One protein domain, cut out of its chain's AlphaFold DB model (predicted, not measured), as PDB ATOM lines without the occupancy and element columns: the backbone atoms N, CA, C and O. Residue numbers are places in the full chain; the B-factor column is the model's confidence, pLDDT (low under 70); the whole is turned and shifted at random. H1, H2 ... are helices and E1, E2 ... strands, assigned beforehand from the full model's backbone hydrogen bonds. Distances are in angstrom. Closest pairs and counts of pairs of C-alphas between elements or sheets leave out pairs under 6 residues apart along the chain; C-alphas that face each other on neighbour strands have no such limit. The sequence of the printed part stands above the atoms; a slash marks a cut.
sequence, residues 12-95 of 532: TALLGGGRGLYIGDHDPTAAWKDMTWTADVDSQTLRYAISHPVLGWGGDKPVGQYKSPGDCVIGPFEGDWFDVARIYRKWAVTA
ATOM      1  N   THR A  12     230.466 297.151 190.875       92.81
ATOM      2  CA  THR A  12     229.188 297.830 191.064       92.81
ATOM      3  C   THR A  12     228.548 298.102 189.701       92.81
ATOM      4  O   THR A  12     229.201 298.020 188.657       92.81
ATOM      5  N   ALA A  13     227.255 298.412 189.676       92.56
ATOM      6  CA  ALA A  13     226.574 298.788 188.447       92.56
ATOM      7  C   ALA A  13     225.443 299.780 188.705       92.56
ATOM      8  O   ALA A  13     224.785 299.740 189.743       92.56
ATOM      9  N   LEU A  14     225.193 300.629 187.711       92.31
ATOM     10  CA  LEU A  14     223.975 301.431 187.622       92.31
ATOM     11  C   LEU A  14     223.004 300.759 186.665       92.31
ATOM     12  O   LEU A  14     223.404 300.372 185.568       92.31
ATOM     13  N   LEU A  15     221.739 300.659 187.067       92.06
ATOM     14  CA  LEU A  15     220.681 299.986 186.316       92.06
ATOM     15  C   LEU A  15     219.537 300.958 186.011       92.06
ATOM     16  O   LEU A  15     219.125 301.719 186.883       92.06
ATOM     17  N   GLY A  16     218.987 300.903 184.796       91.38
ATOM     18  CA  GLY A  16     217.796 301.668 184.424       91.38
ATOM     19  C   GLY A  16     217.288 301.361 183.014       91.38
ATOM     20  O   GLY A  16     218.048 301.363 182.049       91.38
ATOM     21  N   GLY A  17     215.981 301.112 182.875       90.75
ATOM     22  CA  GLY A  17     215.329 300.952 181.566       90.75
ATOM     23  C   GLY A  17     215.857 299.786 180.717       90.75
ATOM     24  O   GLY A  17     215.936 299.920 179.499       90.75
ATOM     25  N   GLY A  18     216.261 298.677 181.349       93.44
ATOM     26  CA  GLY A  18     216.842 297.510 180.663       93.44
ATOM     27  C   GLY A  18     218.272 297.726 180.155       93.44
ATOM     28  O   GLY A  18     218.768 296.948 179.344       93.44
ATOM     29  N   ARG A  19     218.932 298.797 180.602       95.12
ATOM     30  CA  ARG A  19     220.329 299.114 180.311       95.12
ATOM     31  C   ARG A  19     221.067 299.372 181.613       95.12
ATOM     32  O   ARG A  19     220.459 299.719 182.629       95.12
ATOM     33  N   GLY A  20     222.383 299.266 181.572       95.00
ATOM     34  CA  GLY A  20     223.205 299.629 182.707       95.00
ATOM     35  C   GLY A  20     224.624 300.017 182.338       95.00
ATOM     36  O   GLY A  20     225.061 299.878 181.195       95.00
ATOM     37  N   LEU A  21     225.332 300.525 183.341       95.00
ATOM     38  CA  LEU A  21     226.761 300.805 183.294       95.00
ATOM     39  C   LEU A  21     227.447 299.912 184.322       95.00
ATOM     40  O   LEU A  21     227.210 300.057 185.520       95.00
ATOM     41  N   TYR A  22     228.269 298.984 183.842       95.94
ATOM     42  CA  TYR A  22     229.104 298.126 184.674       95.94
ATOM     43  C   TYR A  22     230.394 298.857 185.030       95.94
ATOM     44  O   TYR A  22     231.016 299.448 184.142       95.94
ATOM     45  N   ILE A  23     230.815 298.775 186.296       94.62
ATOM     46  CA  ILE A  23     232.151 299.188 186.719       94.62
ATOM     47  C   ILE A  23     232.734 298.150 187.679       94.62
ATOM     48  O   ILE A  23     232.122 297.832 188.695       94.62
ATOM     49  N   GLY A  24     233.921 297.632 187.380       92.69
ATOM     50  CA  GLY A  24     234.622 296.681 188.238       92.69
ATOM     51  C   GLY A  24     236.131 296.863 188.215       92.69
ATOM     52  O   GLY A  24     236.671 297.509 187.320       92.69
ATOM     53  N   ASP A  25     236.797 296.279 189.204       92.69
ATOM     54  CA  ASP A  25     238.253 296.163 189.274       92.69
ATOM     55  C   ASP A  25     238.612 294.676 189.333       92.69
ATOM     56  O   ASP A  25     238.438 294.012 190.353       92.69
ATOM     57  N   HIS A  26     239.022 294.135 188.188       95.38
ATOM     58  CA  HIS A  26     239.303 292.716 187.974       95.38
ATOM     59  C   HIS A  26     240.699 292.377 188.506       95.38
ATOM     60  O   HIS A  26     241.631 292.095 187.751       95.38
ATOM     61  N   ASP A  27     240.840 292.437 189.828       94.81
ATOM     62  CA  ASP A  27     242.090 292.242 190.558       94.81
ATOM     63  C   ASP A  27     242.166 290.855 191.233       94.81
ATOM     64  O   ASP A  27     241.418 290.580 192.178       94.81
ATOM     65  N   PRO A  28     243.094 289.979 190.791       95.19
ATOM     66  CA  PRO A  28     243.238 288.612 191.295       95.19
ATOM     67  C   PRO A  28     243.907 288.519 192.675       95.19
ATOM     68  O   PRO A  28     244.040 287.418 193.204       95.19
ATOM     69  N   THR A  29     244.365 289.636 193.240       93.06
ATOM     70  CA  THR A  29     244.953 289.721 194.588       93.06
ATOM     71  C   THR A  29     243.944 290.169 195.643       93.06
ATOM     72  O   THR A  29     244.218 290.064 196.838       93.06
ATOM     73  N   ALA A  30     242.772 290.654 195.209       91.94
ATOM     74  CA  ALA A  30     241.783 291.295 196.070       91.94
ATOM     75  C   ALA A  30     242.424 292.366 196.974       91.94
ATOM     76  O   ALA A  30     242.168 292.415 198.178       91.94
ATOM     77  N   ALA A  31     243.304 293.195 196.400       90.88
ATOM     78  CA  ALA A  31     243.916 294.301 197.114       90.88
ATOM     79  C   ALA A  31     242.838 295.237 197.648       90.88
ATOM     80  O   ALA A  31     241.790 295.408 197.030       90.88
ATOM     81  N   TRP A  32     243.080 295.876 198.782       86.50
ATOM     82  CA  TRP A  32     242.094 296.788 199.334       86.50
ATOM     83  C   TRP A  32     241.820 297.958 198.374       86.50
ATOM     84  O   TRP A  32     242.727 298.561 197.789       86.50
ATOM     85  N   LYS A  33     240.531 298.256 198.202       87.81
ATOM     86  CA  LYS A  33     240.014 299.386 197.437       87.81
ATOM     87  C   LYS A  33     238.686 299.876 197.999       87.81
ATOM     88  O   LYS A  33     237.857 299.082 198.440       87.81
ATOM     89  N   ASP A  34     238.462 301.178 197.892       85.88
ATOM     90  CA  ASP A  34     237.185 301.811 198.208       85.88
ATOM     91  C   ASP A  34     236.485 302.213 196.908       85.88
ATOM     92  O   ASP A  34     237.022 303.001 196.127       85.88
ATOM     93  N   MET A  35     235.281 301.687 196.671       86.94
ATOM     94  CA  MET A  35     234.417 302.084 195.554       86.94
ATOM     95  C   MET A  35     233.313 303.004 196.075       86.94
ATOM     96  O   MET A  35     232.660 302.692 197.067       86.94
ATOM     97  N   THR A  36     233.086 304.150 195.436       87.38
ATOM     98  CA  THR A  36     232.108 305.134 195.922       87.38
ATOM     99  C   THR A  36     231.314 305.755 194.786       87.38
ATOM    100  O   THR A  36     231.873 306.162 193.767       87.38
ATOM    101  N   TRP A  37     230.006 305.879 195.010       87.50
ATOM    102  CA  TRP A  37     229.086 306.665 194.197       87.50
ATOM    103  C   TRP A  37     228.673 307.921 194.959       87.50
ATOM    104  O   TRP A  37     228.248 307.847 196.110       87.50
ATOM    105  N   THR A  38     228.781 309.083 194.324       90.75
ATOM    106  CA  THR A  38     228.361 310.363 194.903       90.75
ATOM    107  C   THR A  38     227.419 311.057 193.935       90.75
ATOM    108  O   THR A  38     227.839 311.485 192.860       90.75
ATOM    109  N   ALA A  39     226.141 311.128 194.305       90.69
ATOM    110  CA  ALA A  39     225.139 311.873 193.558       90.69
ATOM    111  C   ALA A  39     225.213 313.361 193.916       90.69
ATOM    112  O   ALA A  39     225.308 313.715 195.091       90.69
ATOM    113  N   ASP A  40     225.125 314.215 192.905       92.44
ATOM    114  CA  ASP A  40     224.922 315.650 193.050       92.44
ATOM    115  C   ASP A  40     223.597 316.006 192.371       92.44
ATOM    116  O   ASP A  40     223.457 315.949 191.146       92.44
ATOM    117  N   VAL A  41     222.600 316.316 193.202       92.00
ATOM    118  CA  VAL A  41     221.229 316.594 192.762       92.00
ATOM    119  C   VAL A  41     221.145 317.925 192.015       92.00
ATOM    120  O   VAL A  41     220.387 318.022 191.050       92.00
ATOM    121  N   ASP A  42     221.940 318.920 192.415       93.81
ATOM    122  CA  ASP A  42     221.895 320.264 191.837       93.81
ATOM    123  C   ASP A  42     222.469 320.256 190.420       93.81
ATOM    124  O   ASP A  42     221.894 320.849 189.504       93.81
ATOM    125  N   SER A  43     223.581 319.542 190.218       94.25
ATOM    126  CA  SER A  43     224.183 319.377 188.890       94.25
ATOM    127  C   SER A  43     223.605 318.209 188.085       94.25
ATOM    128  O   SER A  43     223.949 318.058 186.913       94.25
ATOM    129  N   GLN A  44     222.727 317.395 188.683       93.00
ATOM    130  CA  GLN A  44     222.225 316.136 188.117       93.00
ATOM    131  C   GLN A  44     223.350 315.216 187.625       93.00
ATOM    132  O   GLN A  44     223.225 314.535 186.603       93.00
ATOM    133  N   THR A  45     224.469 315.201 188.346       92.62
ATOM    134  CA  THR A  45     225.607 314.345 188.024       92.62
ATOM    135  C   THR A  45     225.748 313.220 189.033       92.62
ATOM    136  O   THR A  45     225.296 313.286 190.177       92.62
ATOM    137  N   LEU A  46     226.394 312.151 188.586       89.31
ATOM    138  CA  LEU A  46     226.760 311.030 189.424       89.31
ATOM    139  C   LEU A  46     228.247 310.762 189.220       89.31
ATOM    140  O   LEU A  46     228.689 310.452 188.114       89.31
ATOM    141  N   ARG A  47     229.026 310.914 190.290       90.56
ATOM    142  CA  ARG A  47     230.459 310.637 190.291       90.56
ATOM    143  C   ARG A  47     230.705 309.229 190.808       90.56
ATOM    144  O   ARG A  47     230.199 308.863 191.865       90.56
ATOM    145  N   TYR A  48     231.545 308.493 190.094       88.56
ATOM    146  CA  TYR A  48     232.143 307.258 190.577       88.56
ATOM    147  C   TYR A  48     233.623 307.472 190.898       88.56
ATOM    148  O   TYR A  48     234.314 308.203 190.181       88.56
ATOM    149  N   ALA A  49     234.110 306.840 191.962       89.56
ATOM    150  CA  ALA A  49     235.524 306.798 192.308       89.56
ATOM    151  C   ALA A  49     235.921 305.402 192.805       89.56
ATOM    152  O   ALA A  49     235.177 304.785 193.564       89.56
ATOM    153  N   ILE A  50     237.116 304.956 192.407       87.06
ATOM    154  CA  ILE A  50     237.849 303.864 193.056       87.06
ATOM    155  C   ILE A  50     239.098 304.476 193.673       87.06
ATOM    156  O   ILE A  50     239.838 305.182 192.984       87.06
ATOM    157  N   SER A  51     239.318 304.220 194.956       88.31
ATOM    158  CA  SER A  51     240.541 304.601 195.658       88.31
ATOM    159  C   SER A  51     241.315 303.346 196.026       88.31
ATOM    160  O   SER A  51     240.753 302.446 196.642       88.31
ATOM    161  N   HIS A  52     242.597 303.301 195.670       87.56
ATOM    162  CA  HIS A  52     243.508 302.212 196.024       87.56
ATOM    163  C   HIS A  52     244.511 302.702 197.070       87.56
ATOM    164  O   HIS A  52     245.419 303.467 196.728       87.56
ATOM    165  N   PRO A  53     244.384 302.282 198.337       87.50
ATOM    166  CA  PRO A  53     245.445 302.440 199.322       87.50
ATOM    167  C   PRO A  53     246.663 301.642 198.861       87.50
ATOM    168  O   PRO A  53     246.672 300.413 198.871       87.50
ATOM    169  N   VAL A  54     247.679 302.347 198.367       87.88
ATOM    170  CA  VAL A  54     248.830 301.720 197.713       87.88
ATOM    171  C   VAL A  54     249.632 300.903 198.724       87.88
ATOM    172  O   VAL A  54     249.918 301.377 199.817       87.88
ATOM    173  N   LEU A  55     250.041 299.690 198.353       88.56
ATOM    174  CA  LEU A  55     250.876 298.838 199.201       88.56
ATOM    175  C   LEU A  55     252.125 299.594 199.692       88.56
ATOM    176  O   LEU A  55     252.921 300.079 198.884       88.56
ATOM    177  N   GLY A  56     252.312 299.667 201.010       90.00
ATOM    178  CA  GLY A  56     253.457 300.339 201.626       90.00
ATOM    179  C   GLY A  56     253.288 301.846 201.850       90.00
ATOM    180  O   GLY A  56     254.264 302.490 202.238       90.00
ATOM    181  N   TRP A  57     252.102 302.428 201.614       89.12
ATOM    182  CA  TRP A  57     251.872 303.876 201.746       89.12
ATOM    183  C   TRP A  57     252.145 304.423 203.156       89.12
ATOM    184  O   TRP A  57     252.500 305.592 203.285       89.12
ATOM    185  N   GLY A  58     252.014 303.583 204.189       88.00
ATOM    186  CA  GLY A  58     252.264 303.943 205.586       88.00
ATOM    187  C   GLY A  58     253.730 303.832 206.025       88.00
ATOM    188  O   GLY A  58     254.021 303.996 207.210       88.00
ATOM    189  N   GLY A  59     254.649 303.488 205.116       88.12
ATOM    190  CA  GLY A  59     256.078 303.361 205.404       88.12
ATOM    191  C   GLY A  59     256.833 304.696 205.452       88.12
ATOM    192  O   GLY A  59     256.345 305.734 205.018       88.12
ATOM    193  N   ASP A  60     258.089 304.662 205.911       87.81
ATOM    194  CA  ASP A  60     258.927 305.868 206.076       87.81
ATOM    195  C   ASP A  60     259.328 306.543 204.748       87.81
ATOM    196  O   ASP A  60     259.902 307.634 204.736       87.81
ATOM    197  N   LYS A  61     259.090 305.876 203.613       88.31
ATOM    198  CA  LYS A  61     259.412 306.376 202.274       88.31
ATOM    199  C   LYS A  61     258.143 306.436 201.430       88.31
ATOM    200  O   LYS A  61     257.398 305.459 201.418       88.31
ATOM    201  N   PRO A  62     257.936 307.519 200.661       87.31
ATOM    202  CA  PRO A  62     256.793 307.607 199.770       87.31
ATOM    203  C   PRO A  62     256.870 306.525 198.692       87.31
ATOM    204  O   PRO A  62     257.939 306.245 198.138       87.31
ATOM    205  N   VAL A  63     255.716 305.959 198.353       89.75
ATOM    206  CA  VAL A  63     255.605 305.027 197.232       89.75
ATOM    207  C   VAL A  63     255.684 305.822 195.926       89.75
ATOM    208  O   VAL A  63     254.760 306.537 195.556       89.75
ATOM    209  N   GLY A  64     256.826 305.731 195.240       90.50
ATOM    210  CA  GLY A  64     257.096 306.499 194.016       90.50
ATOM    211  C   GLY A  64     256.549 305.881 192.726       90.50
ATOM    212  O   GLY A  64     256.611 306.520 191.677       90.50
ATOM    213  N   GLN A  65     256.058 304.641 192.773       88.50
ATOM    214  CA  GLN A  65     255.503 303.926 191.622       88.50
ATOM    215  C   GLN A  65     254.326 303.062 192.066       88.50
ATOM    216  O   GLN A  65     254.422 302.344 193.057       88.50
ATOM    217  N   TYR A  66     253.242 303.104 191.299       87.56
ATOM    218  CA  TYR A  66     252.066 302.271 191.505       87.56
ATOM    219  C   TYR A  66     251.689 301.594 190.193       87.56
ATOM    220  O   TYR A  66     251.732 302.209 189.124       87.56
ATOM    221  N   LYS A  67     251.296 300.328 190.293       88.06
ATOM    222  CA  LYS A  67     250.652 299.583 189.221       88.06
ATOM    223  C   LYS A  67     249.404 298.944 189.813       88.06
ATOM    224  O   LYS A  67     249.510 298.277 190.839       88.06
ATOM    225  N   SER A  68     248.261 299.145 189.161       88.31
ATOM    226  CA  SER A  68     247.031 298.451 189.543       88.31
ATOM    227  C   SER A  68     247.256 296.934 189.502       88.31
ATOM    228  O   SER A  68     247.849 296.452 188.525       88.31
ATOM    229  N   PRO A  69     246.839 296.183 190.534       89.31
ATOM    230  CA  PRO A  69     246.967 294.728 190.549       89.31
ATOM    231  C   PRO A  69     245.980 294.043 189.588       89.31
ATOM    232  O   PRO A  69     246.230 292.916 189.164       89.31
ATOM    233  N   GLY A  70     244.917 294.751 189.190       91.00
ATOM    234  CA  GLY A  70     243.913 294.316 188.225       91.00
ATOM    235  C   GLY A  70     243.558 295.364 187.178       91.00
ATOM    236  O   GLY A  70     244.041 296.503 187.204       91.00
ATOM    237  N   ASP A  71     242.693 294.953 186.254       94.25
ATOM    238  CA  ASP A  71     242.137 295.820 185.220       94.25
ATOM    239  C   ASP A  71     240.857 296.507 185.720       94.25
ATOM    240  O   ASP A  71     239.878 295.850 186.078       94.25
ATOM    241  N   CYS A  72     240.815 297.841 185.663       92.06
ATOM    242  CA  CYS A  72     239.570 298.586 185.846       92.06
ATOM    243  C   CYS A  72     238.713 298.469 184.577       92.06
ATOM    244  O   CYS A  72     239.069 299.002 183.523       92.06
ATOM    245  N   VAL A  73     237.563 297.810 184.681       94.81
ATOM    246  CA  VAL A  73     236.651 297.552 183.565       94.81
ATOM    247  C   VAL A  73     235.409 298.420 183.702       94.81
ATOM    248  O   VAL A  73     234.704 298.364 184.705       94.81
ATOM    249  N   ILE A  74     235.113 299.200 182.662       95.50
ATOM    250  CA  ILE A  74     233.903 300.014 182.553       95.50
ATOM    251  C   ILE A  74     233.240 299.769 181.204       95.50
ATOM    252  O   ILE A  74     233.912 299.727 180.172       95.50
ATOM    253  N   GLY A  75     231.917 299.626 181.187       95.75
ATOM    254  CA  GLY A  75     231.210 299.471 179.923       95.75
ATOM    255  C   GLY A  75     229.693 299.461 180.052       95.75
ATOM    256  O   GLY A  75     229.161 299.033 181.081       95.75
ATOM    257  N   PRO A  76     228.977 299.935 179.016       96.88
ATOM    258  CA  PRO A  76     227.535 299.781 178.955       96.88
ATOM    259  C   PRO A  76     227.167 298.312 178.731       96.88
ATOM    260  O   PRO A  76     227.901 297.563 178.081       96.88
ATOM    261  N   PHE A  77     225.997 297.918 179.216       96.81
ATOM    262  CA  PHE A  77     225.390 296.627 178.912       96.81
ATOM    263  C   PHE A  77     223.865 296.753 178.835       96.81
ATOM    264  O   PHE A  77     223.276 297.728 179.311       96.81
ATOM    265  N   GLU A  78     223.229 295.762 178.221       96.38
ATOM    266  CA  GLU A  78     221.775 295.596 178.213       96.38
ATOM    267  C   GLU A  78     221.409 294.447 179.152       96.38
ATOM    268  O   GLU A  78     222.103 293.429 179.169       96.38
ATOM    269  N   GLY A  79     220.355 294.627 179.947       94.75
ATOM    270  CA  GLY A  79     219.904 293.638 180.920       94.75
ATOM    271  C   GLY A  79     219.648 294.199 182.317       94.75
ATOM    272  O   GLY A  79     219.353 295.385 182.494       94.75
ATOM    273  N   ASP A  80     219.737 293.314 183.307       94.44
ATOM    274  CA  ASP A  80     219.441 293.577 184.716       94.44
ATOM    275  C   ASP A  80     220.596 293.140 185.644       94.44
ATOM    276  O   ASP A  80     221.727 292.912 185.210       94.44
ATOM    277  N   TRP A  81     220.332 293.051 186.952       94.69
ATOM    278  CA  TRP A  81     221.318 292.643 187.957       94.69
ATOM    279  C   TRP A  81     221.968 291.280 187.660       94.69
ATOM    280  O   TRP A  81     223.131 291.063 188.012       94.69
ATOM    281  N   PHE A  82     221.244 290.355 187.025       95.88
ATOM    282  CA  PHE A  82     221.755 289.034 186.694       95.88
ATOM    283  C   PHE A  82     222.807 289.145 185.591       95.88
ATOM    284  O   PHE A  82     223.863 288.525 185.694       95.88
ATOM    285  N   ASP A  83     222.590 290.000 184.590       96.69
ATOM    286  CA  ASP A  83     223.576 290.275 183.538       96.69
ATOM    287  C   ASP A  83     224.858 290.881 184.110       96.69
ATOM    288  O   ASP A  83     225.956 290.456 183.745       96.69
ATOM    289  N   VAL A  84     224.736 291.791 185.082       96.00
ATOM    290  CA  VAL A  84     225.886 292.328 185.828       96.00
ATOM    291  C   VAL A  84     226.674 291.201 186.498       96.00
ATOM    292  O   VAL A  84     227.892 291.106 186.324       96.00
ATOM    293  N   ALA A  85     225.987 290.309 187.219       96.62
ATOM    294  CA  ALA A  85     226.615 289.159 187.861       96.62
ATOM    295  C   ALA A  85     227.310 288.252 186.832       96.62
ATOM    296  O   ALA A  85     228.417 287.769 187.068       96.62
ATOM    297  N   ARG A  86     226.711 288.054 185.649       96.44
ATOM    298  CA  ARG A  86     227.311 287.276 184.555       96.44
ATOM    299  C   ARG A  86     228.547 287.938 183.960       96.44
ATOM    300  O   ARG A  86     229.479 287.213 183.608       96.44
ATOM    301  N   ILE A  87     228.569 289.266 183.834       97.62
ATOM    302  CA  ILE A  87     229.749 290.014 183.382       97.62
ATOM    303  C   ILE A  87     230.904 289.765 184.350       97.62
ATOM    304  O   ILE A  87     231.960 289.313 183.913       97.62
ATOM    305  N   TYR A  88     230.684 289.971 185.651       97.94
ATOM    306  CA  TYR A  88     231.728 289.760 186.655       97.94
ATOM    307  C   TYR A  88     232.175 288.299 186.729       97.94
ATOM    308  O   TYR A  88     233.372 288.014 186.685       97.94
ATOM    309  N   ARG A  89     231.223 287.355 186.741       97.81
ATOM    310  CA  ARG A  89     231.512 285.920 186.840       97.81
ATOM    311  C   ARG A  89     232.482 285.430 185.768       97.81
ATOM    312  O   ARG A  89     233.296 284.567 186.074       97.81
ATOM    313  N   LYS A  90     232.414 285.951 184.533       97.12
ATOM    314  CA  LYS A  90     233.334 285.561 183.444       97.12
ATOM    315  C   LYS A  90     234.803 285.711 183.841       97.12
ATOM    316  O   LYS A  90     235.601 284.862 183.467       97.12
ATOM    317  N   TRP A  91     235.130 286.767 184.581       97.75
ATOM    318  CA  TRP A  91     236.466 286.987 185.121       97.75
ATOM    319  C   TRP A  91     236.656 286.264 186.459       97.75
ATOM    320  O   TRP A  91     237.609 285.506 186.612       97.75
ATOM    321  N   ALA A  92     235.720 286.431 187.392       97.69
ATOM    322  CA  ALA A  92     235.825 285.936 188.765       97.69
ATOM    323  C   ALA A  92     236.139 284.431 188.865       97.69
ATOM    324  O   ALA A  92     236.985 284.028 189.654       97.69
ATOM    325  N   VAL A  93     235.547 283.586 188.010       97.31
ATOM    326  CA  VAL A  93     235.818 282.130 188.028       97.31
ATOM    327  C   VAL A  93     237.185 281.736 187.457       97.31
ATOM    328  O   VAL A  93     237.540 280.559 187.474       97.31
ATOM    329  N   THR A  94     237.944 282.700 186.931       97.00
ATOM    330  CA  THR A  94     239.334 282.528 186.472       97.00
ATOM    331  C   THR A  94     240.359 282.993 187.507       97.00
ATOM    332  O   THR A  94     241.549 282.726 187.343       97.00
ATOM    333  N   ALA A  95     239.913 283.674 188.569       97.12
ATOM    334  CA  ALA A  95     240.778 284.174 189.626       97.12
ATOM    335  C   ALA A  95     241.370 283.027 190.477       97.12
ATOM    336  O   ALA A  95     240.807 281.924 190.502       97.12
TER     337      ALA A  95
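What this domain is: This is residues 12 to 95 of the 532 residues of an uncharacterized protein of Lentisphaeria bacterium (UniProt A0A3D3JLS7). A small sheet of three strands, E1, E2 and E5, has the helix H1 packed over one face and running along the strands. On the other side of this sheet from H1, the two-stranded hairpin E3 and E4 slants away as a separate arm, and its tip, residues 40 to 45, sticks out; at one end of the long axis residues 56 to 62 stick out as a loop. The printed part has 84 residues, with five named strands and one named helix in the order E1, E2, E3, E4, E5, H1; both sheets, ordered E1, E2, E5 and E3, E4, are antiparallel. The class is mixed, helices and strands, and the whole is loose, with a radius of gyration of the C-alphas of 15.6 A and a flat outline of 50 by 40 by 14 A.

Where its parts are: In the larger sheet, E1 is residues 12 to 16, 13.7 A long, beginning at C-alpha 12 at (229.188, 297.830, 191.064). E2, residues 19 to 26, is 21.4 A long, and E5, residues 71 to 78, is 21.5 A long. H1, residues 81 to 92, is 16.0 A long and ends at C-alpha 92 at (235.825, 285.936, 188.765). E3 is residues 34 to 40, 19.2 A, and E4 residues 45 to 51, 19.4 A; C-alpha 40 is at (224.922, 315.650, 193.050).

How they stand to each other: E2 is the inner strand, antiparallel to the edge strands E1 and E5. E1 and E2 form a hairpin, with N 14 and O 21 within hydrogen-bond range at 3.0 A. Between E2 and E5, N 22 and O 75 are within range at 2.9 A. H1 is on this sheet in two layers, a helix on one face of a sheet, at a height over the sheet of 8.6 A. It lies over E2 and E5 and runs along the strands, at 24 degrees to E2 on the local plane. The closest C-alphas of E2 and H1 are those of Tyr 22 and Val 84, 6.7 A apart. In H1, 7 of 8 O i to N i+4 pairs are within hydrogen-bond range. E3 and E4 form a second hairpin, with N 38 and O 47 within range at 2.8 A. E3 is only just apart from E1, their closest C-alphas being 8.1 A apart, and E4 is apart from H1.

The domain as a whole: The two C-alphas farthest apart, those of Gly 17 and Asp 60, are 50.3 A apart. The link from E4 to E5, residues 52 to 70, is long; that from E2 to E3 is short, and the other links are tight. The printed part has no cut. Its mean pLDDT is 92.3, and no printed residue is under 70.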